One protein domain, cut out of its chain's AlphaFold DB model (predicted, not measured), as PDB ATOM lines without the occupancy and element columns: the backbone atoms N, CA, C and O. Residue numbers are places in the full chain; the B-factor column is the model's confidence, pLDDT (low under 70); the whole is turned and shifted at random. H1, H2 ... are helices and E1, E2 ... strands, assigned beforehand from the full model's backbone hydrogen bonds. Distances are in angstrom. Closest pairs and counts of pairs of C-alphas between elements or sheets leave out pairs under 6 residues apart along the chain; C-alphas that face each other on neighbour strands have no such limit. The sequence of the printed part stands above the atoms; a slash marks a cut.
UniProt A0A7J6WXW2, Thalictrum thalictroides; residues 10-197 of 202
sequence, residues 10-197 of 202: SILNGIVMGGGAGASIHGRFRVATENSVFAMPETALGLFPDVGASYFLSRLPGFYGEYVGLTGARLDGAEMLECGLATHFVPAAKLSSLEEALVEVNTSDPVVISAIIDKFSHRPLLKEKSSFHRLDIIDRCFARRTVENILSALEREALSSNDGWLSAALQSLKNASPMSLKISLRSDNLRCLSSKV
ATOM      1  N   SER A  10     195.005 172.296 139.722       95.94
ATOM      2  CA  SER A  10     195.968 172.611 140.776       95.94
ATOM      3  C   SER A  10     196.552 171.328 141.350       95.94
ATOM      4  O   SER A  10     195.811 170.495 141.875       95.94
ATOM      5  N   ILE A  11     197.875 171.190 141.265       96.69
ATOM      6  CA  ILE A  11     198.639 170.110 141.897       96.69
ATOM      7  C   ILE A  11     199.087 170.597 143.275       96.69
ATOM      8  O   ILE A  11     199.790 171.597 143.395       96.69
ATOM      9  N   LEU A  12     198.657 169.904 144.323       96.81
ATOM     10  CA  LEU A  12     198.828 170.287 145.725       96.81
ATOM     11  C   LEU A  12     199.973 169.503 146.364       96.81
ATOM     12  O   LEU A  12     199.798 168.883 147.405       96.81
ATOM     13  N   ASN A  13     201.148 169.488 145.743       96.31
ATOM     14  CA  ASN A  13     202.285 168.708 146.231       96.31
ATOM     15  C   ASN A  13     203.095 169.495 147.278       96.31
ATOM     16  O   ASN A  13     204.060 170.174 146.937       96.31
ATOM     17  N   GLY A  14     202.680 169.425 148.545       96.06
ATOM     18  CA  GLY A  14     203.323 170.125 149.659       96.06
ATOM     19  C   GLY A  14     202.336 170.869 150.557       96.06
ATOM     20  O   GLY A  14     201.160 170.521 150.656       96.06
ATOM     21  N   ILE A  15     202.822 171.911 151.230       96.50
ATOM     22  CA  ILE A  15     202.025 172.686 152.188       96.50
ATOM     23  C   ILE A  15     201.096 173.655 151.445       96.50
ATOM     24  O   ILE A  15     201.554 174.511 150.691       96.50
ATOM     25  N   VAL A  16     199.790 173.556 151.706       95.69
ATOM     26  CA  VAL A  16     198.742 174.407 151.129       95.69
ATOM     27  C   VAL A  16     197.958 175.076 152.254       95.69
ATOM     28  O   VAL A  16     197.068 174.479 152.855       95.69
ATOM     29  N   MET A  17     198.295 176.328 152.555       94.62
ATOM     30  CA  MET A  17     197.681 177.099 153.644       94.62
ATOM     31  C   MET A  17     197.307 178.505 153.172       94.62
ATOM     32  O   MET A  17     197.951 179.035 152.259       94.62
ATOM     33  N   GLY A  18     196.260 179.091 153.762       90.81
ATOM     34  CA  GLY A  18     195.781 180.447 153.478       90.81
ATOM     35  C   GLY A  18     195.699 180.781 151.995       90.81
ATOM     36  O   GLY A  18     194.954 180.151 151.241       90.81
ATOM     37  N   GLY A  19     196.519 181.729 151.537       90.25
ATOM     38  CA  GLY A  19     196.561 182.147 150.132       90.25
ATOM     39  C   GLY A  19     196.772 180.999 149.133       90.25
ATOM     40  O   GLY A  19     196.157 181.002 148.066       90.25
ATOM     41  N   GLY A  20     197.561 179.975 149.486       91.81
ATOM     42  CA  GLY A  20     197.770 178.797 148.637       91.81
ATOM     43  C   GLY A  20     196.492 177.976 148.447       91.81
ATOM     44  O   GLY A  20     196.210 177.499 147.347       91.81
ATOM     45  N   ALA A  21     195.670 177.872 149.489       92.50
ATOM     46  CA  ALA A  21     194.346 177.269 149.398       92.50
ATOM     47  C   ALA A  21     193.376 178.153 148.599       92.50
ATOM     48  O   ALA A  21     192.631 177.651 147.763       92.50
ATOM     49  N   GLY A  22     193.443 179.476 148.764       90.06
ATOM     50  CA  GLY A  22     192.692 180.427 147.941       90.06
ATOM     51  C   GLY A  22     192.988 180.310 146.445       90.06
ATOM     52  O   GLY A  22     192.083 180.364 145.616       90.06
ATOM     53  N   ALA A  23     194.249 180.097 146.078       91.56
ATOM     54  CA  ALA A  23     194.647 179.929 144.685       91.56
ATOM     55  C   ALA A  23     194.280 178.549 144.105       91.56
ATOM     56  O   ALA A  23     194.199 178.388 142.890       91.56
ATOM     57  N   SER A  24     194.047 177.537 144.939       93.38
ATOM     58  CA  SER A  24     193.881 176.157 144.468       93.38
ATOM     59  C   SER A  24     192.473 175.595 144.632       93.38
ATOM     60  O   SER A  24     191.946 174.974 143.708       93.38
ATOM     61  N   ILE A  25     191.828 175.818 145.779       93.50
ATOM     62  CA  ILE A  25     190.583 175.131 146.150       93.50
ATOM     63  C   ILE A  25     189.388 175.561 145.283       93.50
ATOM     64  O   ILE A  25     188.446 174.796 145.081       93.50
ATOM     65  N   HIS A  26     189.447 176.751 144.686       91.62
ATOM     66  CA  HIS A  26     188.421 177.220 143.746       91.62
ATOM     67  C   HIS A  26     188.569 176.648 142.330       91.62
ATOM     68  O   HIS A  26     187.691 176.868 141.495       91.62
ATOM     69  N   GLY A  27     189.669 175.946 142.044       90.56
ATOM     70  CA  GLY A  27     189.909 175.278 140.769       90.56
ATOM     71  C   GLY A  27     188.988 174.075 140.561       90.56
ATOM     72  O   GLY A  27     188.521 173.442 141.516       90.56
ATOM     73  N   ARG A  28     188.728 173.738 139.291       90.94
ATOM     74  CA  ARG A  28     187.863 172.604 138.934       90.94
ATOM     75  C   ARG A  28     188.515 171.268 139.281       90.94
ATOM     76  O   ARG A  28     187.828 170.399 139.808       90.94
ATOM     77  N   PHE A  29     189.816 171.142 139.026       95.12
ATOM     78  CA  PHE A  29     190.608 169.966 139.372       95.12
ATOM     79  C   PHE A  29     191.630 170.317 140.442       95.12
ATOM     80  O   PHE A  29     192.383 171.283 140.322       95.12
ATOM     81  N   ARG A  30     191.643 169.514 141.499       96.88
ATOM     82  CA  ARG A  30     192.501 169.654 142.674       96.88
ATOM     83  C   ARG A  30     193.112 168.292 142.950       96.88
ATOM     84  O   ARG A  30     192.383 167.373 143.332       96.88
ATOM     85  N   VAL A  31     194.401 168.156 142.675       97.75
ATOM     86  CA  VAL A  31     195.137 166.895 142.760       97.75
ATOM     87  C   VAL A  31     196.009 166.937 144.005       97.75
ATOM     88  O   VAL A  31     196.949 167.725 144.065       97.75
ATOM     89  N   ALA A  32     195.682 166.123 145.004       97.94
ATOM     90  CA  ALA A  32     196.514 165.934 146.188       97.94
ATOM     91  C   ALA A  32     197.537 164.808 145.978       97.94
ATOM     92  O   ALA A  32     197.377 163.963 145.099       97.94
ATOM     93  N   THR A  33     198.575 164.804 146.805       97.69
ATOM     94  CA  THR A  33     199.634 163.795 146.871       97.69
ATOM     95  C   THR A  33     199.864 163.382 148.323       97.69
ATOM     96  O   THR A  33     199.310 163.963 149.257       97.69
ATOM     97  N   GLU A  34     200.729 162.398 148.545       96.31
ATOM     98  CA  GLU A  34     201.188 161.992 149.874       96.31
ATOM     99  C   GLU A  34     201.922 163.107 150.640       96.31
ATOM    100  O   GLU A  34     201.985 163.063 151.868       96.31
ATOM    101  N   ASN A  35     202.430 164.127 149.937       97.00
ATOM    102  CA  ASN A  35     203.116 165.275 150.534       97.00
ATOM    103  C   ASN A  35     202.173 166.455 150.812       97.00
ATOM    104  O   ASN A  35     202.609 167.459 151.382       97.00
ATOM    105  N   SER A  36     200.907 166.377 150.386       97.25
ATOM    106  CA  SER A  36     199.927 167.433 150.634       97.25
ATOM    107  C   SER A  36     199.690 167.615 152.127       97.25
ATOM    108  O   SER A  36     199.340 166.663 152.826       97.25
ATOM    109  N   VAL A  37     199.818 168.854 152.598       97.38
ATOM    110  CA  VAL A  37     199.434 169.256 153.953       97.38
ATOM    111  C   VAL A  37     198.596 170.519 153.865       97.38
ATOM    112  O   VAL A  37     199.118 171.609 153.637       97.38
ATOM    113  N   PHE A  38     197.293 170.376 154.064       97.25
ATOM    114  CA  PHE A  38     196.352 171.482 154.068       97.25
ATOM    115  C   PHE A  38     196.078 171.974 155.487       97.25
ATOM    116  O   PHE A  38     195.872 171.164 156.384       97.25
ATOM    117  N   ALA A  39     196.045 173.288 155.700       95.31
ATOM    118  CA  ALA A  39     195.583 173.868 156.963       95.31
ATOM    119  C   ALA A  39     195.092 175.309 156.785       95.31
ATOM    120  O   ALA A  39     195.482 175.996 155.840       95.31
ATOM    121  N   MET A  40     194.293 175.772 157.745       93.50
ATOM    122  CA  MET A  40     193.816 177.157 157.856       93.50
ATOM    123  C   MET A  40     194.258 177.767 159.198       93.50
ATOM    124  O   MET A  40     193.471 177.824 160.142       93.50
ATOM    125  N   PRO A  41     195.545 178.140 159.352       93.19
ATOM    126  CA  PRO A  41     196.090 178.623 160.620       93.19
ATOM    127  C   PRO A  41     195.784 180.108 160.908       93.19
ATOM    128  O   PRO A  41     196.354 180.677 161.837       93.19
ATOM    129  N   GLU A  42     194.913 180.763 160.135       92.44
ATOM    130  CA  GLU A  42     194.640 182.204 160.216       92.44
ATOM    131  C   GLU A  42     194.141 182.628 161.604       92.44
ATOM    132  O   GLU A  42     194.553 183.670 162.114       92.44
ATOM    133  N   THR A  43     193.318 181.800 162.258       89.62
ATOM    134  CA  THR A  43     192.773 182.084 163.598       89.62
ATOM    135  C   THR A  43     193.852 182.174 164.673       89.62
ATOM    136  O   THR A  43     193.741 182.996 165.589       89.62
ATOM    137  N   ALA A  44     194.930 181.396 164.535       89.81
ATOM    138  CA  ALA A  44     196.089 181.453 165.422       89.81
ATOM    139  C   ALA A  44     196.917 182.736 165.222       89.81
ATOM    140  O   ALA A  44     197.593 183.178 166.145       89.81
ATOM    141  N   LEU A  45     196.829 183.360 164.044       90.12
ATOM    142  CA  LEU A  45     197.507 184.617 163.707       90.12
ATOM    143  C   LEU A  45     196.645 185.860 163.981       90.12
ATOM    144  O   LEU A  45     197.043 186.974 163.651       90.12
ATOM    145  N   GLY A  46     195.449 185.693 164.556       89.50
ATOM    146  CA  GLY A  46     194.507 186.794 164.767       89.50
ATOM    147  C   GLY A  46     193.720 187.199 163.515       89.50
ATOM    148  O   GLY A  46     192.963 188.169 163.559       89.50
ATOM    149  N   LEU A  47     193.822 186.438 162.427       90.94
ATOM    150  CA  LEU A  47     193.025 186.590 161.209       90.94
ATOM    151  C   LEU A  47     191.857 185.591 161.199       90.94
ATOM    152  O   LEU A  47     191.682 184.804 162.123       90.94
ATOM    153  N   PHE A  48     191.023 185.630 160.168       89.12
ATOM    154  CA  PHE A  48     189.979 184.631 159.928       89.12
ATOM    155  C   PHE A  48     190.254 183.935 158.587       89.12
ATOM    156  O   PHE A  48     190.910 184.553 157.748       89.12
ATOM    157  N   PRO A  49     189.769 182.698 158.362       89.06
ATOM    158  CA  PRO A  49     189.921 182.012 157.084       89.06
ATOM    159  C   PRO A  49     189.343 182.862 155.948       89.06
ATOM    160  O   PRO A  49     188.125 183.027 155.815       89.06
ATOM    161  N   ASP A  50     190.234 183.450 155.158       87.50
ATOM    162  CA  ASP A  50     189.917 184.394 154.097       87.50
ATOM    163  C   ASP A  50     189.891 183.679 152.738       87.50
ATOM    164  O   ASP A  50     189.554 182.500 152.663       87.50
ATOM    165  N   VAL A  51     190.124 184.391 151.627       87.50
ATOM    166  CA  VAL A  51     190.238 183.822 150.266       87.50
ATOM    167  C   VAL A  51     189.094 182.890 149.825       87.50
ATOM    168  O   VAL A  51     189.265 182.011 148.981       87.50
ATOM    169  N   GLY A  52     187.893 183.090 150.367       87.06
ATOM    170  CA  GLY A  52     186.731 182.242 150.093       87.06
ATOM    171  C   GLY A  52     186.730 180.909 150.847       87.06
ATOM    172  O   GLY A  52     185.989 180.010 150.453       87.06
ATOM    173  N   ALA A  53     187.502 180.773 151.927       90.38
ATOM    174  CA  ALA A  53     187.469 179.618 152.821       90.38
ATOM    175  C   ALA A  53     186.076 179.348 153.369       90.38
ATOM    176  O   ALA A  53     185.599 178.220 153.271       90.38
ATOM    177  N   SER A  54     185.345 180.388 153.762       89.50
ATOM    178  CA  SER A  54     183.936 180.260 154.145       89.50
ATOM    179  C   SER A  54     183.058 179.614 153.060       89.50
ATOM    180  O   SER A  54     182.067 178.955 153.372       89.50
ATOM    181  N   TYR A  55     183.408 179.734 151.773       90.81
ATOM    182  CA  TYR A  55     182.675 179.087 150.684       90.81
ATOM    183  C   TYR A  55     182.956 177.584 150.597       90.81
ATOM    184  O   TYR A  55     182.007 176.806 150.464       90.81
ATOM    185  N   PHE A  56     184.224 177.163 150.634       91.50
ATOM    186  CA  PHE A  56     184.563 175.745 150.480       91.50
ATOM    187  C   PHE A  56     184.483 174.966 151.799       91.50
ATOM    188  O   PHE A  56     183.994 173.841 151.782       91.50
ATOM    189  N   LEU A  57     184.855 175.562 152.940       92.75
ATOM    190  CA  LEU A  57     184.771 174.928 154.261       92.75
ATOM    191  C   LEU A  57     183.318 174.628 154.638       92.75
ATOM    192  O   LEU A  57     183.008 173.515 155.052       92.75
ATOM    193  N   SER A  58     182.394 175.561 154.389       91.25
ATOM    194  CA  SER A  58     180.962 175.363 154.676       91.25
ATOM    195  C   SER A  58     180.297 174.233 153.874       91.25
ATOM    196  O   SER A  58     179.184 173.812 154.202       91.25
ATOM    197  N   ARG A  59     180.959 173.750 152.813       91.12
ATOM    198  CA  ARG A  59     180.509 172.650 151.947       91.12
ATOM    199  C   ARG A  59     181.156 171.308 152.279       91.12
ATOM    200  O   ARG A  59     180.785 170.319 151.650       91.12
ATOM    201  N   LEU A  60     182.096 171.271 153.221       93.56
ATOM    202  CA  LEU A  60     182.661 170.013 153.695       93.56
ATOM    203  C   LEU A  60     181.605 169.206 154.475       93.56
ATOM    204  O   LEU A  60     180.616 169.781 154.947       93.56
ATOM    205  N   PRO A  61     181.784 167.877 154.595       94.19
ATOM    206  CA  PRO A  61     180.858 167.014 155.318       94.19
ATOM    207  C   PRO A  61     180.624 167.480 156.758       94.19
ATOM    208  O   PRO A  61     181.564 167.876 157.447       94.19
ATOM    209  N   GLY A  62     179.371 167.418 157.216       93.06
ATOM    210  CA  GLY A  62     179.020 167.734 158.602       93.06
ATOM    211  C   GLY A  62     179.517 169.117 159.026       93.06
ATOM    212  O   GLY A  62     179.330 170.086 158.293       93.06
ATOM    213  N   PHE A  63     180.164 169.207 160.186       94.31
ATOM    214  CA  PHE A  63     180.827 170.391 160.752       94.31
ATOM    215  C   PHE A  63     182.354 170.330 160.654       94.31
ATOM    216  O   PHE A  63     183.080 170.970 161.418       94.31
ATOM    217  N   TYR A  64     182.852 169.565 159.680       94.69
ATOM    218  CA  TYR A  64     184.281 169.405 159.451       94.69
ATOM    219  C   TYR A  64     184.959 170.709 159.011       94.69
ATOM    220  O   TYR A  64     186.085 170.987 159.414       94.69
ATOM    221  N   GLY A  65     184.257 171.552 158.245       93.81
ATOM    222  CA  GLY A  65     184.751 172.870 157.842       93.81
ATOM    223  C   GLY A  65     185.033 173.802 159.015       93.81
ATOM    224  O   GLY A  65     186.112 174.382 159.081       93.81
ATOM    225  N   GLU A  66     184.106 173.896 159.969       94.19
ATOM    226  CA  GLU A  66     184.261 174.697 161.183       94.19
ATOM    227  C   GLU A  66     185.382 174.150 162.059       94.19
ATOM    228  O   GLU A  66     186.153 174.923 162.621       94.19
ATOM    229  N   TYR A  67     185.512 172.824 162.156       95.06
ATOM    230  CA  TYR A  67     186.636 172.210 162.856       95.06
ATOM    231  C   TYR A  67     187.973 172.655 162.256       95.06
ATOM    232  O   TYR A  67     188.823 173.186 162.975       95.06
ATOM    233  N   VAL A  68     188.146 172.502 160.944       94.81
ATOM    234  CA  VAL A  68     189.394 172.846 160.251       94.81
ATOM    235  C   VAL A  68     189.669 174.350 160.318       94.81
ATOM    236  O   VAL A  68     190.783 174.747 160.655       94.81
ATOM    237  N   GLY A  69     188.659 175.184 160.058       93.50
ATOM    238  CA  GLY A  69     188.790 176.641 160.028       93.50
ATOM    239  C   GLY A  69     189.004 177.285 161.398       93.50
ATOM    240  O   GLY A  69     189.708 178.286 161.498       93.50
ATOM    241  N   LEU A  70     188.429 176.729 162.471       94.62
ATOM    242  CA  LEU A  70     188.602 177.278 163.819       94.62
ATOM    243  C   LEU A  70     189.885 176.788 164.486       94.62
ATOM    244  O   LEU A  70     190.578 177.582 165.121       94.62
ATOM    245  N   THR A  71     190.193 175.495 164.360       94.38
ATOM    246  CA  THR A  71     191.333 174.880 165.063       94.38
ATOM    247  C   THR A  71     192.651 174.986 164.297       94.38
ATOM    248  O   THR A  71     193.707 174.766 164.891       94.38
ATOM    249  N   GLY A  72     192.603 175.288 162.995       93.25
ATOM    250  CA  GLY A  72     193.772 175.251 162.117       93.25
ATOM    251  C   GLY A  72     194.341 173.843 161.940       93.25
ATOM    252  O   GLY A  72     195.549 173.683 161.756       93.25
ATOM    253  N   ALA A  73     193.485 172.818 162.040       94.50
ATOM    254  CA  ALA A  73     193.884 171.424 161.901       94.50
ATOM    255  C   ALA A  73     194.587 171.167 160.563       94.50
ATOM    256  O   ALA A  73     194.199 171.698 159.519       94.50
ATOM    257  N   ARG A  74     195.626 170.331 160.613       95.19
ATOM    258  CA  ARG A  74     196.360 169.890 159.428       95.19
ATOM    259  C   ARG A  74     195.698 168.644 158.865       95.19
ATOM    260  O   ARG A  74     195.517 167.684 159.606       95.19
ATOM    261  N   LEU A  75     195.398 168.678 157.574       96.12
ATOM    262  CA  LEU A  75     194.857 167.566 156.807       96.12
ATOM    263  C   LEU A  75     195.913 167.069 155.830       96.12
ATOM    264  O   LEU A  75     196.535 167.878 155.137       96.12
ATOM    265  N   ASP A  76     196.110 165.759 155.758       96.62
ATOM    266  CA  ASP A  76     196.946 165.177 154.710       96.62
ATOM    267  C   ASP A  76     196.180 164.974 153.391       96.62
ATOM    268  O   ASP A  76     194.966 165.166 153.311       96.62
ATOM    269  N   GLY A  77     196.890 164.595 152.324       96.25
ATOM    270  CA  GLY A  77     196.279 164.403 151.006       96.25
ATOM    271  C   GLY A  77     195.149 163.368 150.964       96.25
ATOM    272  O   GLY A  77     194.233 163.510 150.152       96.25
ATOM    273  N   ALA A  78     195.169 162.361 151.844       96.69
ATOM    274  CA  ALA A  78     194.102 161.367 151.932       96.69
ATOM    275  C   ALA A  78     192.851 161.965 152.588       96.69
ATOM    276  O   ALA A  78     191.749 161.826 152.058       96.69
ATOM    277  N   GLU A  79     193.025 162.705 153.686       96.62
ATOM    278  CA  GLU A  79     191.941 163.453 154.330       96.62
ATOM    279  C   GLU A  79     191.345 164.504 153.392       96.62
ATOM    280  O   GLU A  79     190.125 164.651 153.323       96.62
ATOM    281  N   MET A  80     192.183 165.201 152.619       96.69
ATOM    282  CA  MET A  80     191.724 166.167 151.620       96.69
ATOM    283  C   MET A  80     190.826 165.519 150.564       96.69
ATOM    284  O   MET A  80     189.826 166.127 150.180       96.69
ATOM    285  N   LEU A  81     191.164 164.314 150.091       96.62
ATOM    286  CA  LEU A  81     190.343 163.582 149.127       96.62
ATOM    287  C   LEU A  81     188.997 163.180 149.741       96.62
ATOM    288  O   LEU A  81     187.951 163.455 149.161       96.62
ATOM    289  N   GLU A  82     189.017 162.578 150.929       95.75
ATOM    290  CA  GLU A  82     187.812 162.041 151.573       95.75
ATOM    291  C   GLU A  82     186.848 163.148 152.038       95.75
ATOM    292  O   GLU A  82     185.631 162.997 151.931       95.75
ATOM    293  N   CYS A  83     187.356 164.313 152.460       94.12
ATOM    294  CA  CYS A  83     186.503 165.461 152.788       94.12
ATOM    295  C   CYS A  83     186.057 166.284 151.563       94.12
ATOM    296  O   CYS A  83     185.207 167.164 151.701       94.12
ATOM    297  N   GLY A  84     186.596 166.019 150.367       93.88
ATOM    298  CA  GLY A  84     186.242 166.714 149.120       93.88
ATOM    299  C   GLY A  84     187.007 168.021 148.844       93.88
ATOM    300  O   GLY A  84     186.711 168.720 147.863       93.88
ATOM    301  N   LEU A  85     188.016 168.354 149.659       95.31
ATOM    302  CA  LEU A  85     188.956 169.448 149.377       95.31
ATOM    303  C   LEU A  85     189.831 169.143 148.161       95.31
ATOM    304  O   LEU A  85     190.097 170.040 147.366       95.31
ATOM    305  N   ALA A  86     190.234 167.890 147.973       96.88
ATOM    306  CA  ALA A  86     190.853 167.405 146.749       96.88
ATOM    307  C   ALA A  86     189.824 166.628 145.919       96.88
ATOM    308  O   ALA A  86     188.933 165.974 146.449       96.88
ATOM    309  N   THR A  87     189.938 166.728 144.598       96.25
ATOM    310  CA  THR A  87     189.108 165.948 143.662       96.25
ATOM    311  C   THR A  87     189.733 164.602 143.328       96.25
ATOM    312  O   THR A  87     189.018 163.641 143.091       96.25
ATOM    313  N   HIS A  88     191.065 164.556 143.291       97.38
ATOM    314  CA  HIS A  88     191.844 163.394 142.894       97.38
ATOM    315  C   HIS A  88     193.068 163.297 143.800       97.38
ATOM    316  O   HIS A  88     193.523 164.305 144.353       97.38
ATOM    317  N   PHE A  89     193.617 162.096 143.907       98.06
ATOM    318  CA  PHE A  89     194.879 161.846 144.585       98.06
ATOM    319  C   PHE A  89     195.815 161.122 143.625       98.06
ATOM    320  O   PHE A  89     195.467 160.064 143.105       98.06
ATOM    321  N   VAL A  90     196.993 161.687 143.386       97.94
ATOM    322  CA  VAL A  90     198.008 161.133 142.487       97.94
ATOM    323  C   VAL A  90     199.324 161.054 143.260       97.94
ATOM    324  O   VAL A  90     199.762 162.075 143.786       97.94
ATOM    325  N   PRO A  91     199.972 159.877 143.339       97.25
ATOM    326  CA  PRO A  91     201.277 159.758 143.980       97.25
ATOM    327  C   PRO A  91     202.301 160.712 143.355       97.25
ATOM    328  O   PRO A  91     202.349 160.825 142.127       97.25
ATOM    329  N   ALA A  92     203.154 161.344 144.164       96.75
ATOM    330  CA  ALA A  92     204.094 162.362 143.687       96.75
ATOM    331  C   ALA A  92     205.004 161.842 142.557       96.75
ATOM    332  O   ALA A  92     205.284 162.556 141.597       96.75
ATOM    333  N   ALA A  93     205.382 160.561 142.617       96.88
ATOM    334  CA  ALA A  93     206.188 159.890 141.597       96.88
ATOM    335  C   ALA A  93     205.532 159.822 140.201       96.88
ATOM    336  O   ALA A  93     206.231 159.616 139.214       96.88
ATOM    337  N   LYS A  94     204.205 159.974 140.100       96.56
ATOM    338  CA  LYS A  94     203.456 159.947 138.830       96.56
ATOM    339  C   LYS A  94     203.129 161.338 138.288       96.56
ATOM    340  O   LYS A  94     202.535 161.431 137.216       96.56
ATOM    341  N   LEU A  95     203.485 162.409 139.004       95.94
ATOM    342  CA  LEU A  95     203.121 163.769 138.604       95.94
ATOM    343  C   LEU A  95     203.749 164.181 137.275       95.94
ATOM    344  O   LEU A  95     203.039 164.724 136.441       95.94
ATOM    345  N   SER A  96     205.024 163.866 137.035       96.19
ATOM    346  CA  SER A  96     205.680 164.201 135.763       96.19
ATOM    347  C   SER A  96     204.966 163.557 134.571       96.19
ATOM    348  O   SER A  96     204.661 164.232 133.596       96.19
ATOM    349  N   SER A  97     204.590 162.280 134.686       96.12
ATOM    350  CA  SER A  97     203.828 161.590 133.636       96.12
ATOM    351  C   SER A  97     202.407 162.136 133.470       96.12
ATOM    352  O   SER A  97     201.880 162.146 132.360       96.12
ATOM    353  N   LEU A  98     201.773 162.589 134.557       95.69
ATOM    354  CA  LEU A  98     200.485 163.277 134.485       95.69
ATOM    355  C   LEU A  98     200.619 164.614 133.743       95.69
ATOM    356  O   LEU A  98     199.780 164.917 132.901       95.69
ATOM    357  N   GLU A  99     201.647 165.404 134.047       94.69
ATOM    358  CA  GLU A  99     201.909 166.686 133.388       94.69
ATOM    359  C   GLU A  99     202.155 166.500 131.888       94.69
ATOM    360  O   GLU A  99     201.498 167.160 131.086       94.69
ATOM    361  N   GLU A 100     203.004 165.545 131.501       94.88
ATOM    362  CA  GLU A 100     203.225 165.171 130.097       94.88
ATOM    363  C   GLU A 100     201.911 164.782 129.407       94.88
ATOM    364  O   GLU A 100     201.575 165.305 128.345       94.88
ATOM    365  N   ALA A 101     201.107 163.926 130.049       93.25
ATOM    366  CA  ALA A 101     199.823 163.504 129.508       93.25
ATOM    367  C   ALA A 101     198.809 164.650 129.379       93.25
ATOM    368  O   ALA A 101     197.921 164.551 128.541       93.25
ATOM    369  N   LEU A 102     198.905 165.704 130.195       91.44
ATOM    370  CA  LEU A 102     198.040 166.885 130.124       91.44
ATOM    371  C   LEU A 102     198.494 167.884 129.053       91.44
ATOM    372  O   LEU A 102     197.646 168.566 128.482       91.44
ATOM    373  N   VAL A 103     199.797 167.976 128.772       91.75
ATOM    374  CA  VAL A 103     200.345 168.856 127.725       91.75
ATOM    375  C   VAL A 103     199.912 168.402 126.329       91.75
ATOM    376  O   VAL A 103     199.577 169.237 125.494       91.75
ATOM    377  N   GLU A 104     199.832 167.093 126.094       89.75
ATOM    378  CA  GLU A 104     199.398 166.509 124.814       89.75
ATOM    379  C   GLU A 104     197.890 166.695 124.526       89.75
ATOM    380  O   GLU A 104     197.386 166.377 123.445       89.75
ATOM    381  N   VAL A 105     197.124 167.204 125.495       87.06
ATOM    382  CA  VAL A 105     195.666 167.321 125.397       87.06
ATOM    383  C   VAL A 105     195.278 168.617 124.704       87.06
ATOM    384  O   VAL A 105     195.313 169.699 125.278       87.06
ATOM    385  N   ASN A 106     194.757 168.492 123.486       84.44
ATOM    386  CA  ASN A 106     194.259 169.627 122.702       84.44
ATOM    387  C   ASN A 106     192.782 169.980 122.967       84.44
ATOM    388  O   ASN A 106     192.123 170.588 122.123       84.44
ATOM    389  N   THR A 107     192.225 169.608 124.123       85.88
ATOM    390  CA  THR A 107     190.834 169.921 124.486       85.88
ATOM    391  C   THR A 107     190.726 170.601 125.845       85.88
ATOM    392  O   THR A 107     191.457 170.305 126.782       85.88
ATOM    393  N   SER A 108     189.770 171.522 125.954       85.06
ATOM    394  CA  SER A 108     189.358 172.134 127.222       85.06
ATOM    395  C   SER A 108     188.126 171.449 127.823       85.06
ATOM    396  O   SER A 108     187.500 172.011 128.720       85.06
ATOM    397  N   ASP A 109     187.745 170.267 127.328       90.38
ATOM    398  CA  ASP A 109     186.639 169.494 127.887       90.38
ATOM    399  C   ASP A 109     187.019 168.942 129.276       90.38
ATOM    400  O   ASP A 109     187.923 168.106 129.389       90.38
ATOM    401  N   PRO A 110     186.326 169.365 130.351       89.31
ATOM    402  CA  PRO A 110     186.592 168.864 131.690       89.31
ATOM    403  C   PRO A 110     186.423 167.348 131.829       89.31
ATOM    404  O   PRO A 110     187.087 166.750 132.669       89.31
ATOM    405  N   VAL A 111     185.549 166.710 131.048       92.12
ATOM    406  CA  VAL A 111     185.333 165.258 131.139       92.12
ATOM    407  C   VAL A 111     186.587 164.510 130.691       92.12
ATOM    408  O   VAL A 111     187.035 163.589 131.372       92.12
ATOM    409  N   VAL A 112     187.198 164.957 129.592       92.75
ATOM    410  CA  VAL A 112     188.437 164.372 129.066       92.75
ATOM    411  C   VAL A 112     189.596 164.600 130.033       92.75
ATOM    412  O   VAL A 112     190.333 163.664 130.333       92.75
ATOM    413  N   ILE A 113     189.724 165.816 130.575       92.94
ATOM    414  CA  ILE A 113     190.772 166.142 131.552       92.94
ATOM    415  C   ILE A 113     190.626 165.275 132.811       92.94
ATOM    416  O   ILE A 113     191.613 164.699 133.261       92.94
ATOM    417  N   SER A 114     189.407 165.119 133.343       94.06
ATOM    418  CA  SER A 114     189.147 164.245 134.498       94.06
ATOM    419  C   SER A 114     189.572 162.807 134.214       94.06
ATOM    420  O   SER A 114     190.343 162.238 134.978       94.06
ATOM    421  N   ALA A 115     189.168 162.260 133.062       94.56
ATOM    422  CA  ALA A 115     189.496 160.892 132.675       94.56
ATOM    423  C   ALA A 115     191.009 160.652 132.531       94.56
ATOM    424  O   ALA A 115     191.473 159.525 132.684       94.56
ATOM    425  N   ILE A 116     191.794 161.689 132.225       94.62
ATOM    426  CA  ILE A 116     193.258 161.597 132.192       94.62
ATOM    427  C   ILE A 116     193.815 161.550 133.607       94.62
ATOM    428  O   ILE A 116     194.602 160.656 133.900       94.62
ATOM    429  N   ILE A 117     193.374 162.446 134.493       95.75
ATOM    430  CA  ILE A 117     193.804 162.453 135.898       95.75
ATOM    431  C   ILE A 117     193.452 161.120 136.570       95.75
ATOM    432  O   ILE A 117     194.273 160.562 137.300       95.75
ATOM    433  N   ASP A 118     192.277 160.562 136.274       95.56
ATOM    434  CA  ASP A 118     191.812 159.277 136.805       95.56
ATOM    435  C   ASP A 118     192.762 158.115 136.473       95.56
ATOM    436  O   ASP A 118     192.974 157.242 137.312       95.56
ATOM    437  N   LYS A 119     193.421 158.123 135.303       96.19
ATOM    438  CA  LYS A 119     194.407 157.086 134.925       96.19
ATOM    439  C   LYS A 119     195.630 157.061 135.841       96.19
ATOM    440  O   LYS A 119     196.236 156.007 136.036       96.19
ATOM    441  N   PHE A 120     196.014 158.216 136.378       96.06
ATOM    442  CA  PHE A 120     197.155 158.349 137.288       96.06
ATOM    443  C   PHE A 120     196.735 158.311 138.757       96.06
ATOM    444  O   PHE A 120     197.591 158.161 139.635       96.06
ATOM    445  N   SER A 121     195.433 158.429 139.016       95.19
ATOM    446  CA  SER A 121     194.884 158.521 140.357       95.19
ATOM    447  C   SER A 121     194.990 157.202 141.112       95.19
ATOM    448  O   SER A 121     194.958 156.104 140.555       95.19
ATOM    449  N   HIS A 122     195.127 157.323 142.423       92.56
ATOM    450  CA  HIS A 122     195.125 156.218 143.360       92.56
ATOM    451  C   HIS A 122     194.227 156.580 144.535       92.56
ATOM    452  O   HIS A 122     194.155 157.745 144.915       92.56
ATOM    453  N   ARG A 123     193.552 155.593 145.128       92.94
ATOM    454  CA  ARG A 123     192.770 155.824 146.340       92.94
ATOM    455  C   ARG A 123     193.654 155.574 147.566       92.94
ATOM    456  O   ARG A 123     193.941 154.411 147.843       92.94
ATOM    457  N   PRO A 124     194.111 156.623 148.274       93.25
ATOM    458  CA  PRO A 124     194.931 156.449 149.460       93.25
ATOM    459  C   PRO A 124     194.091 155.881 150.610       93.25
ATOM    460  O   PRO A 124     192.877 156.073 150.671       93.25
ATOM    461  N   LEU A 125     194.754 155.206 151.547       93.44
ATOM    462  CA  LEU A 125     194.140 154.810 152.812       93.44
ATOM    463  C   LEU A 125     194.217 155.973 153.803       93.44
ATOM    464  O   LEU A 125     195.264 156.611 153.937       93.44
ATOM    465  N   LEU A 126     193.123 156.221 154.522       93.12
ATOM    466  CA  LEU A 126     193.146 157.125 155.668       93.12
ATOM    467  C   LEU A 126     194.022 156.533 156.774       93.12
ATOM    468  O   LEU A 126     194.011 155.329 157.032       93.12
ATOM    469  N   LYS A 127     194.778 157.397 157.451       91.69
ATOM    470  CA  LYS A 127     195.518 157.011 158.655       91.69
ATOM    471  C   LYS A 127     194.532 156.677 159.773       91.69
ATOM    472  O   LYS A 127     193.552 157.392 159.951       91.69
ATOM    473  N   GLU A 128     194.857 155.693 160.613       86.69
ATOM    474  CA  GLU A 128     194.013 155.301 161.761       86.69
ATOM    475  C   GLU A 128     193.649 156.485 162.672       86.69
ATOM    476  O   GLU A 128     192.537 156.584 163.184       86.69
ATOM    477  N   LYS A 129     194.587 157.425 162.851       86.44
ATOM    478  CA  LYS A 129     194.403 158.633 163.670       86.44
ATOM    479  C   LYS A 129     193.869 159.838 162.893       86.44
ATOM    480  O   LYS A 129     193.944 160.955 163.400       86.44
ATOM    481  N   SER A 130     193.349 159.635 161.685       90.75
ATOM    482  CA  SER A 130     192.731 160.700 160.902       90.75
ATOM    483  C   SER A 130     191.590 161.352 161.682       90.75
ATOM    484  O   SER A 130     190.787 160.694 162.352       90.75
ATOM    485  N   SER A 131     191.508 162.674 161.566       89.00
ATOM    486  CA  SER A 131     190.403 163.456 162.114       89.00
ATOM    487  C   SER A 131     189.077 163.140 161.412       89.00
ATOM    488  O   SER A 131     188.017 163.274 162.017       89.00
ATOM    489  N   PHE A 132     189.127 162.652 160.169       90.81
ATOM    490  CA  PHE A 132     187.948 162.286 159.390       90.81
ATOM    491  C   PHE A 132     187.201 161.076 159.976       90.81
ATOM    492  O   PHE A 132     185.975 161.030 159.936       90.81
ATOM    493  N   HIS A 133     187.906 160.141 160.628       92.38
ATOM    494  CA  HIS A 133     187.272 159.033 161.360       92.38
ATOM    495  C   HIS A 133     186.465 159.485 162.587       92.38
ATOM    496  O   HIS A 133     185.720 158.692 163.152       92.38
ATOM    497  N   ARG A 134     186.607 160.748 162.999       91.56
ATOM    498  CA  ARG A 134     185.998 161.337 164.202       91.56
ATOM    499  C   ARG A 134     184.915 162.345 163.841       91.56
ATOM    500  O   ARG A 134     184.613 163.245 164.627       91.56
ATOM    501  N   LEU A 135     184.373 162.236 162.627       92.44
ATOM    502  CA  LEU A 135     183.378 163.163 162.103       92.44
ATOM    503  C   LEU A 135     182.148 163.242 163.015       92.44
ATOM    504  O   LEU A 135     181.601 164.319 163.205       92.44
ATOM    505  N   ASP A 136     181.767 162.140 163.656       93.62
ATOM    506  CA  ASP A 136     180.671 162.096 164.620       93.62
ATOM    507  C   ASP A 136     180.929 162.987 165.852       93.62
ATOM    508  O   ASP A 136     180.034 163.705 166.301       93.62
ATOM    509  N   ILE A 137     182.153 162.971 166.394       93.31
ATOM    510  CA  ILE A 137     182.572 163.820 167.516       93.31
ATOM    511  C   ILE A 137     182.627 165.281 167.068       93.31
ATOM    512  O   ILE A 137     182.134 166.173 167.770       93.31
ATOM    513  N   ILE A 138     183.217 165.520 165.894       94.50
ATOM    514  CA  ILE A 138     183.325 166.847 165.290       94.50
ATOM    515  C   ILE A 138     181.931 167.447 165.114       94.50
ATOM    516  O   ILE A 138     181.681 168.551 165.591       94.50
ATOM    517  N   ASP A 139     180.993 166.698 164.542       94.19
ATOM    518  CA  ASP A 139     179.622 167.145 164.326       94.19
ATOM    519  C   ASP A 139     178.924 167.493 165.641       94.19
ATOM    520  O   ASP A 139     178.300 168.548 165.756       94.19
ATOM    521  N   ARG A 140     179.076 166.668 166.684       93.56
ATOM    522  CA  ARG A 140     178.490 166.962 168.003       93.56
ATOM    523  C   ARG A 140     179.045 168.242 168.632       93.56
ATOM    524  O   ARG A 140     178.286 168.977 169.278       93.56
ATOM    525  N   CYS A 141     180.344 168.499 168.481       93.94
ATOM    526  CA  CYS A 141     181.026 169.617 169.136       93.94
ATOM    527  C   CYS A 141     180.907 170.929 168.352       93.94
ATOM    528  O   CYS A 141     180.614 171.970 168.942       93.94
ATOM    529  N   PHE A 142     181.093 170.882 167.034       94.12
ATOM    530  CA  PHE A 142     181.152 172.054 166.159       94.12
ATOM    531  C   PHE A 142     179.785 172.480 165.603       94.12
ATOM    532  O   PHE A 142     179.671 173.574 165.063       94.12
ATOM    533  N   ALA A 143     178.712 171.717 165.849       93.38
ATOM    534  CA  ALA A 143     177.334 172.135 165.549       93.38
ATOM    535  C   ALA A 143     176.792 173.287 166.421       93.38
ATOM    536  O   ALA A 143     175.625 173.678 166.304       93.38
ATOM    537  N   ARG A 144     177.579 173.803 167.372       93.12
ATOM    538  CA  ARG A 144     177.137 174.845 168.306       93.12
ATOM    539  C   ARG A 144     177.225 176.232 167.664       93.12
ATOM    540  O   ARG A 144     178.059 176.500 166.811       93.12
ATOM    541  N   ARG A 145     176.359 177.148 168.110       90.56
ATOM    542  CA  ARG A 145     176.230 178.497 167.524       90.56
ATOM    543  C   ARG A 145     177.270 179.504 168.016       90.56
ATOM    544  O   ARG A 145     177.404 180.567 167.418       90.56
ATOM    545  N   THR A 146     177.963 179.204 169.111       94.44
ATOM    546  CA  THR A 146     178.950 180.098 169.727       94.44
ATOM    547  C   THR A 146     180.232 179.342 170.035       94.44
ATOM    548  O   THR A 146     180.199 178.151 170.348       94.44
ATOM    549  N   VAL A 147     181.363 180.047 169.976       94.75
ATOM    550  CA  VAL A 147     182.691 179.482 170.260       94.75
ATOM    551  C   VAL A 147     182.751 178.947 171.692       94.75
ATOM    552  O   VAL A 147     183.296 177.877 171.930       94.75
ATOM    553  N   GLU A 148     182.116 179.635 172.638       95.56
ATOM    554  CA  GLU A 148     182.029 179.226 174.037       95.56
ATOM    555  C   GLU A 148     181.322 177.873 174.183       95.56
ATOM    556  O   GLU A 148     181.769 177.002 174.923       95.56
ATOM    557  N   ASN A 149     180.233 177.655 173.437       96.06
ATOM    558  CA  ASN A 149     179.527 176.379 173.462       96.06
ATOM    559  C   ASN A 149     180.315 175.260 172.770       96.06
ATOM    560  O   ASN A 149     180.207 174.113 173.210       96.06
ATOM    561  N   ILE A 150     181.093 175.577 171.727       95.50
ATOM    562  CA  ILE A 150     182.023 174.629 171.093       95.50
ATOM    563  C   ILE A 150     183.098 174.214 172.104       95.50
ATOM    564  O   ILE A 150     183.286 173.022 172.329       95.50
ATOM    565  N   LEU A 151     183.740 175.177 172.775       95.00
ATOM    566  CA  LEU A 151     184.750 174.922 173.806       95.00
ATOM    567  C   LEU A 151     184.201 174.029 174.922       95.00
ATOM    568  O   LEU A 151     184.779 172.984 175.200       95.00
ATOM    569  N   SER A 152     183.042 174.366 175.498       95.25
ATOM    570  CA  SER A 152     182.436 173.536 176.547       95.25
ATOM    571  C   SER A 152     182.029 172.141 176.056       95.25
ATOM    572  O   SER A 152     181.993 171.202 176.848       95.25
ATOM    573  N   ALA A 153     181.665 171.979 174.778       94.25
ATOM    574  CA  ALA A 153     181.362 170.665 174.211       94.25
ATOM    575  C   ALA A 153     182.627 169.815 174.053       94.25
ATOM    576  O   ALA A 153     182.625 168.660 174.470       94.25
ATOM    577  N   LEU A 154     183.704 170.410 173.535       92.88
ATOM    578  CA  LEU A 154     185.004 169.761 173.404       92.88
ATOM    579  C   LEU A 154     185.590 169.371 174.765       92.88
ATOM    580  O   LEU A 154     186.107 168.269 174.900       92.88
ATOM    581  N   GLU A 155     185.472 170.230 175.783       92.56
ATOM    582  CA  GLU A 155     185.931 169.923 177.146       92.56
ATOM    583  C   GLU A 155     185.196 168.715 177.737       92.56
ATOM    584  O   GLU A 155     185.830 167.852 178.334       92.56
ATOM    585  N   ARG A 156     183.878 168.598 177.525       91.75
ATOM    586  CA  ARG A 156     183.111 167.422 177.973       91.75
ATOM    587  C   ARG A 156     183.508 166.147 177.239       91.75
ATOM    588  O   ARG A 156     183.627 165.100 177.872       91.75
ATOM    589  N   GLU A 157     183.720 166.227 175.930       90.81
ATOM    590  CA  GLU A 157     184.138 165.061 175.151       90.81
ATOM    591  C   GLU A 157     185.561 164.619 175.530       90.81
ATOM    592  O   GLU A 157     185.835 163.425 175.637       90.81
ATOM    593  N   ALA A 158     186.453 165.574 175.818       88.00
ATOM    594  CA  ALA A 158     187.829 165.307 176.235       88.00
ATOM    595  C   ALA A 158     187.918 164.581 177.588       88.00
ATOM    596  O   ALA A 158     188.886 163.872 177.829       88.00
ATOM    597  N   LEU A 159     186.905 164.697 178.457       85.81
ATOM    598  CA  LEU A 159     186.830 163.908 179.697       85.81
ATOM    599  C   LEU A 159     186.511 162.428 179.439       85.81
ATOM    600  O   LEU A 159     186.852 161.577 180.254       85.81
ATOM    601  N   SER A 160     185.837 162.130 178.328       80.75
ATOM    602  CA  SER A 160     185.384 160.775 177.981       80.75
ATOM    603  C   SER A 160     186.347 160.055 177.032       80.75
ATOM    604  O   SER A 160     186.248 158.842 176.857       80.75
ATOM    605  N   SER A 161     187.275 160.788 176.413       75.69
ATOM    606  CA  SER A 161     188.212 160.279 175.417       75.69
ATOM    607  C   SER A 161     189.651 160.480 175.879       75.69
ATOM    608  O   SER A 161     190.068 161.596 176.166       75.69
ATOM    609  N   ASN A 162     190.440 159.407 175.900       70.06
ATOM    610  CA  ASN A 162     191.850 159.451 176.309       70.06
ATOM    611  C   ASN A 162     192.804 159.839 175.158       70.06
ATOM    612  O   ASN A 162     193.984 159.492 175.174       70.06
ATOM    613  N   ASP A 163     192.296 160.497 174.112       74.75
ATOM    614  CA  ASP A 163     193.078 160.859 172.930       74.75
ATOM    615  C   ASP A 163     193.509 162.335 172.951       74.75
ATOM    616  O   ASP A 163     192.696 163.250 173.092       74.75
ATOM    617  N   GLY A 164     194.807 162.574 172.735       84.38
ATOM    618  CA  GLY A 164     195.421 163.902 172.687       84.38
ATOM    619  C   GLY A 164     194.924 164.815 171.560       84.38
ATOM    620  O   GLY A 164     195.174 166.017 171.616       84.38
ATOM    621  N   TRP A 165     194.201 164.301 170.560       89.31
ATOM    622  CA  TRP A 165     193.618 165.117 169.484       89.31
ATOM    623  C   TRP A 165     192.628 166.182 169.986       89.31
ATOM    624  O   TRP A 165     192.716 167.336 169.564       89.31
ATOM    625  N   LEU A 166     191.712 165.828 170.901       88.69
ATOM    626  CA  LEU A 166     190.747 166.789 171.458       88.69
ATOM    627  C   LEU A 166     191.460 167.857 172.285       88.69
ATOM    628  O   LEU A 166     191.165 169.043 172.154       88.69
ATOM    629  N   SER A 167     192.437 167.440 173.089       89.00
ATOM    630  CA  SER A 167     193.274 168.344 173.879       89.00
ATOM    631  C   SER A 167     194.061 169.308 172.988       89.00
ATOM    632  O   SER A 167     194.120 170.499 173.285       89.00
ATOM    633  N   ALA A 168     194.604 168.830 171.865       91.06
ATOM    634  CA  ALA A 168     195.283 169.674 170.886       91.06
ATOM    635  C   ALA A 168     194.321 170.685 170.241       91.06
ATOM    636  O   ALA A 168     194.631 171.872 170.190       91.06
ATOM    637  N   ALA A 169     193.130 170.246 169.817       92.12
ATOM    638  CA  ALA A 169     192.108 171.132 169.255       92.12
ATOM    639  C   ALA A 169     191.657 172.206 170.263       92.12
ATOM    640  O   ALA A 169     191.570 173.385 169.919       92.12
ATOM    641  N   LEU A 170     191.426 171.817 171.521       92.75
ATOM    642  CA  LEU A 170     191.106 172.732 172.617       92.75
ATOM    643  C   LEU A 170     192.215 173.755 172.847       92.75
ATOM    644  O   LEU A 170     191.928 174.943 172.985       92.75
ATOM    645  N   GLN A 171     193.472 173.311 172.875       92.94
ATOM    646  CA  GLN A 171     194.605 174.204 173.076       92.94
ATOM    647  C   GLN A 171     194.746 175.200 171.920       92.94
ATOM    648  O   GLN A 171     194.967 176.383 172.171       92.94
ATOM    649  N   SER A 172     194.554 174.757 170.672       93.00
ATOM    650  CA  SER A 172     194.551 175.649 169.506       93.00
ATOM    651  C   SER A 172     193.484 176.734 169.630       93.00
ATOM    652  O   SER A 172     193.780 177.909 169.426       93.00
ATOM    653  N   LEU A 173     192.261 176.371 170.030       93.75
ATOM    654  CA  LEU A 173     191.182 177.343 170.229       93.75
ATOM    655  C   LEU A 173     191.474 178.305 171.389       93.75
ATOM    656  O   LEU A 173     191.188 179.491 171.277       93.75
ATOM    657  N   LYS A 174     192.053 177.823 172.495       93.75
ATOM    658  CA  LYS A 174     192.401 178.666 173.654       93.75
ATOM    659  C   LYS A 174     193.542 179.642 173.357       93.75
ATOM    660  O   LYS A 174     193.561 180.729 173.924       93.75
ATOM    661  N   ASN A 175     194.467 179.264 172.476       93.31
ATOM    662  CA  ASN A 175     195.598 180.101 172.075       93.31
ATOM    663  C   ASN A 175     195.259 181.080 170.938       93.31
ATOM    664  O   ASN A 175     196.006 182.029 170.713       93.31
ATOM    665  N   ALA A 176     194.171 180.849 170.204       93.81
ATOM    666  CA  ALA A 176     193.728 181.716 169.119       93.81
ATOM    667  C   ALA A 176     193.014 182.979 169.631       93.81
ATOM    668  O   ALA A 176     192.508 183.042 170.753       93.81
ATOM    669  N   SER A 177     192.927 184.001 168.776       94.06
ATOM    670  CA  SER A 177     192.221 185.246 169.101       94.06
ATOM    671  C   SER A 177     190.708 185.001 169.262       94.06
ATOM    672  O   SER A 177     190.055 184.558 168.309       94.06
ATOM    673  N   PRO A 178     190.092 185.355 170.412       93.56
ATOM    674  CA  PRO A 178     188.658 185.153 170.634       93.56
ATOM    675  C   PRO A 178     187.771 185.892 169.629       93.56
ATOM    676  O   PRO A 178     186.700 185.406 169.260       93.56
ATOM    677  N   MET A 179     188.202 187.073 169.175       93.50
ATOM    678  CA  MET A 179     187.468 187.850 168.175       93.50
ATOM    679  C   MET A 179     187.526 187.165 166.811       93.50
ATOM    680  O   MET A 179     186.500 187.023 166.146       93.50
ATOM    681  N   SER A 180     188.704 186.677 166.437       92.81
ATOM    682  CA  SER A 180     188.933 185.986 165.173       92.81
ATOM    683  C   SER A 180     188.120 184.697 165.094       92.81
ATOM    684  O   SER A 180     187.402 184.499 164.121       92.81
ATOM    685  N   LEU A 181     188.102 183.889 166.161       93.69
ATOM    686  CA  LEU A 181     187.261 182.688 166.242       93.69
ATOM    687  C   LEU A 181     185.770 182.995 166.047       93.69
ATOM    688  O   LEU A 181     185.075 182.283 165.322       93.69
ATOM    689  N   LYS A 182     185.265 184.068 166.667       94.31
ATOM    690  CA  LYS A 182     183.861 184.481 166.521       94.31
ATOM    691  C   LYS A 182     183.542 184.942 165.098       94.31
ATOM    692  O   LYS A 182     182.462 184.635 164.595       94.31
ATOM    693  N   ILE A 183     184.463 185.652 164.445       92.44
ATOM    694  CA  ILE A 183     184.319 186.081 163.046       92.44
ATOM    695  C   ILE A 183     184.335 184.870 162.105       92.44
ATOM    696  O   ILE A 183     183.460 184.772 161.243       92.44
ATOM    697  N   SER A 184     185.263 183.929 162.300       90.69
ATOM    698  CA  SER A 184     185.357 182.692 161.517       90.69
ATOM    699  C   SER A 184     184.075 181.870 161.629       90.69
ATOM    700  O   SER A 184     183.421 181.608 160.622       90.69
ATOM    701  N   LEU A 185     183.619 181.589 162.858       91.69
ATOM    702  CA  LEU A 185     182.385 180.834 163.093       91.69
ATOM    703  C   LEU A 185     181.163 181.524 162.471       91.69
ATOM    704  O   LEU A 185     180.263 180.865 161.949       91.69
ATOM    705  N   ARG A 186     181.104 182.859 162.512       89.06
ATOM    706  CA  ARG A 186     180.016 183.615 161.879       89.06
ATOM    707  C   ARG A 186     180.070 183.535 160.352       89.06
ATOM    708  O   ARG A 186     179.014 183.480 159.726       89.06
ATOM    709  N   SER A 187     181.266 183.523 159.773       82.62
ATOM    710  CA  SER A 187     181.489 183.416 158.328       82.62
ATOM    711  C   SER A 187     181.113 182.033 157.795       82.62
ATOM    712  O   SER A 187     180.443 181.941 156.767       82.62
ATOM    713  N   ASP A 188     181.449 180.969 158.527       70.94
ATOM    714  CA  ASP A 188     181.133 179.585 158.146       70.94
ATOM    715  C   ASP A 188     179.639 179.254 158.315       70.94
ATOM    716  O   ASP A 188     179.037 178.586 157.469       70.94
ATOM    717  N   ASN A 189     178.978 179.825 159.331       63.34
ATOM    718  CA  ASN A 189     177.531 179.677 159.556       63.34
ATOM    719  C   ASN A 189     176.646 180.260 158.431       63.34
ATOM    720  O   ASN A 189     175.429 180.046 158.416       63.34
ATOM    721  N   LEU A 190     177.225 180.941 157.435       55.12
ATOM    722  CA  LEU A 190     176.520 181.385 156.229       55.12
ATOM    723  C   LEU A 190     176.103 180.229 155.290       55.12
ATOM    724  O   LEU A 190     175.484 180.488 154.250       55.12
ATOM    725  N   ARG A 191     176.324 178.956 155.670       57.12
ATOM    726  CA  ARG A 191     175.707 177.749 155.058       57.12
ATOM    727  C   ARG A 191     174.249 177.949 154.634       57.12
ATOM    728  O   ARG A 191     173.829 177.485 153.569       57.12
ATOM    729  N   CYS A 192     173.479 178.662 155.457       42.41
ATOM    730  CA  CYS A 192     172.044 178.867 155.265       42.41
ATOM    731  C   CYS A 192     171.699 179.746 154.040       42.41
ATOM    732  O   CYS A 192     170.610 179.632 153.480       42.41
ATOM    733  N   LEU A 193     172.623 180.596 153.582       41.09
ATOM    734  CA  LEU A 193     172.420 181.470 152.417       41.09
ATOM    735  C   LEU A 193     172.941 180.836 151.121       41.09
ATOM    736  O   LEU A 193     172.334 180.968 150.060       41.09
ATOM    737  N   SER A 194     174.037 180.088 151.214       41.53
ATOM    738  CA  SER A 194     174.730 179.482 150.075       41.53
ATOM    739  C   SER A 194     173.992 178.269 149.472       41.53
ATOM    740  O   SER A 194     173.964 178.108 148.249       41.53
ATOM    741  N   SER A 195     173.315 177.464 150.300       40.88
ATOM    742  CA  SER A 195     172.492 176.325 149.843       40.88
ATOM    743  C   SER A 195     171.285 176.735 148.986       40.88
ATOM    744  O   SER A 195     170.792 175.935 148.188       40.88
ATOM    745  N   LYS A 196     170.825 177.991 149.099       34.31
ATOM    746  CA  LYS A 196     169.775 178.546 148.232       34.31
ATOM    747  C   LYS A 196     170.306 178.928 146.850       34.31
ATOM    748  O   LYS A 196     169.606 178.726 145.868       34.31
ATOM    749  N   VAL A 197     171.549 179.400 146.745       40.19
ATOM    750  CA  VAL A 197     172.143 179.811 145.459       40.19
ATOM    751  C   VAL A 197     172.572 178.605 144.616       40.19
ATOM    752  O   VAL A 197     172.436 178.631 143.396       40.19
TER     753      VAL A 197
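What this domain is: This is residues 10 to 197 of the 202 residues of a protein of Thalictrum thalictroides (UniProt A0A7J6WXW2). Three parts follow one another along the longest axis: a helical hairpin, H6 and H7, at one end; two tiny two-strand parallel sheets, E1 with E3 and E2 with E4, with H5 packed on E3 and E4; and a cluster of helices at the other end. In that cluster H2, H3, H8, H10 and H11 pack on the short H4, and H9 packs on H8 and H10. The printed part has 188 residues, with four named strands and twelve named helices in the order E1 E2 H1 E3 E4, then H2 to H12; the class is mostly helix. It is compact, with a radius of gyration of the C-alphas of 17.5 A, and spans 54 by 37 by 28 A.

How they stand to each other: Start at E1, residues 10 to 12, the parallel neighbour of E3, residues 29 to 32; N 12 and O 31 are within hydrogen-bond range at 2.8 A. E2, residues 15 to 17, is likewise parallel to E4, residues 37 to 39, with N 16 and O 37 at 2.8 A. H1, residues 19 to 24, is near E2, with 6 pairs of C-alphas within 10 A. Look next at the hub, H4, residues 64 to 71. It touches H2, residues 41 to 45, closest at C-alphas 43 and 70, 6.4 A; H3, residues 53 to 57, at 57 and 65, 4.1 A; H8, residues 131 to 142, at 67 and 142, 6.4 A; H10, residues 164 to 175, at 71 and 172, 5.5 A; and H11, residues 178 to 188, at 70 and 181, 6.1 A. H5, residues 77 to 83, has its C-alpha 77 at 5.1 A from C-alpha 32 of E3, their closest pair. H9, residues 147 to 160, forms a helical hairpin with H10, closest at C-alphas 158 and 166, 5.8 A. H6, residues 92 to 103, and H7, residues 110 to 120, form another, closest at C-alphas 98 and 120, 6.6 A. H12, residues 191 to 197, touches no helix. Every O i to N i+4 pair is within range in H1, H3, H4, H5, H10 and H11; the counts are 6 of 8 in H6, 5 of 7 in H7, 5 of 8 in H8, 9 of 10 in H9, 0 of 1 in H2 and 1 of 3 in H12, where O i to N i+3 gives 2 of 2 in H2 and 2 of 4 in H12.

Where its parts are: Find C-alpha 10, where E1 begins, at (195.968, 172.611, 140.776). H9 runs 20.4 A from C-alpha 147 at (182.691, 179.482, 170.260), H6 17.6 A and H10 16.2 A.

The domain as a whole: The farthest C-alphas, of Asn 106 and Leu 159, are 57.8 A apart. The printed part has no cut and no long link. Confidence is under 70 at residues 189 to 197.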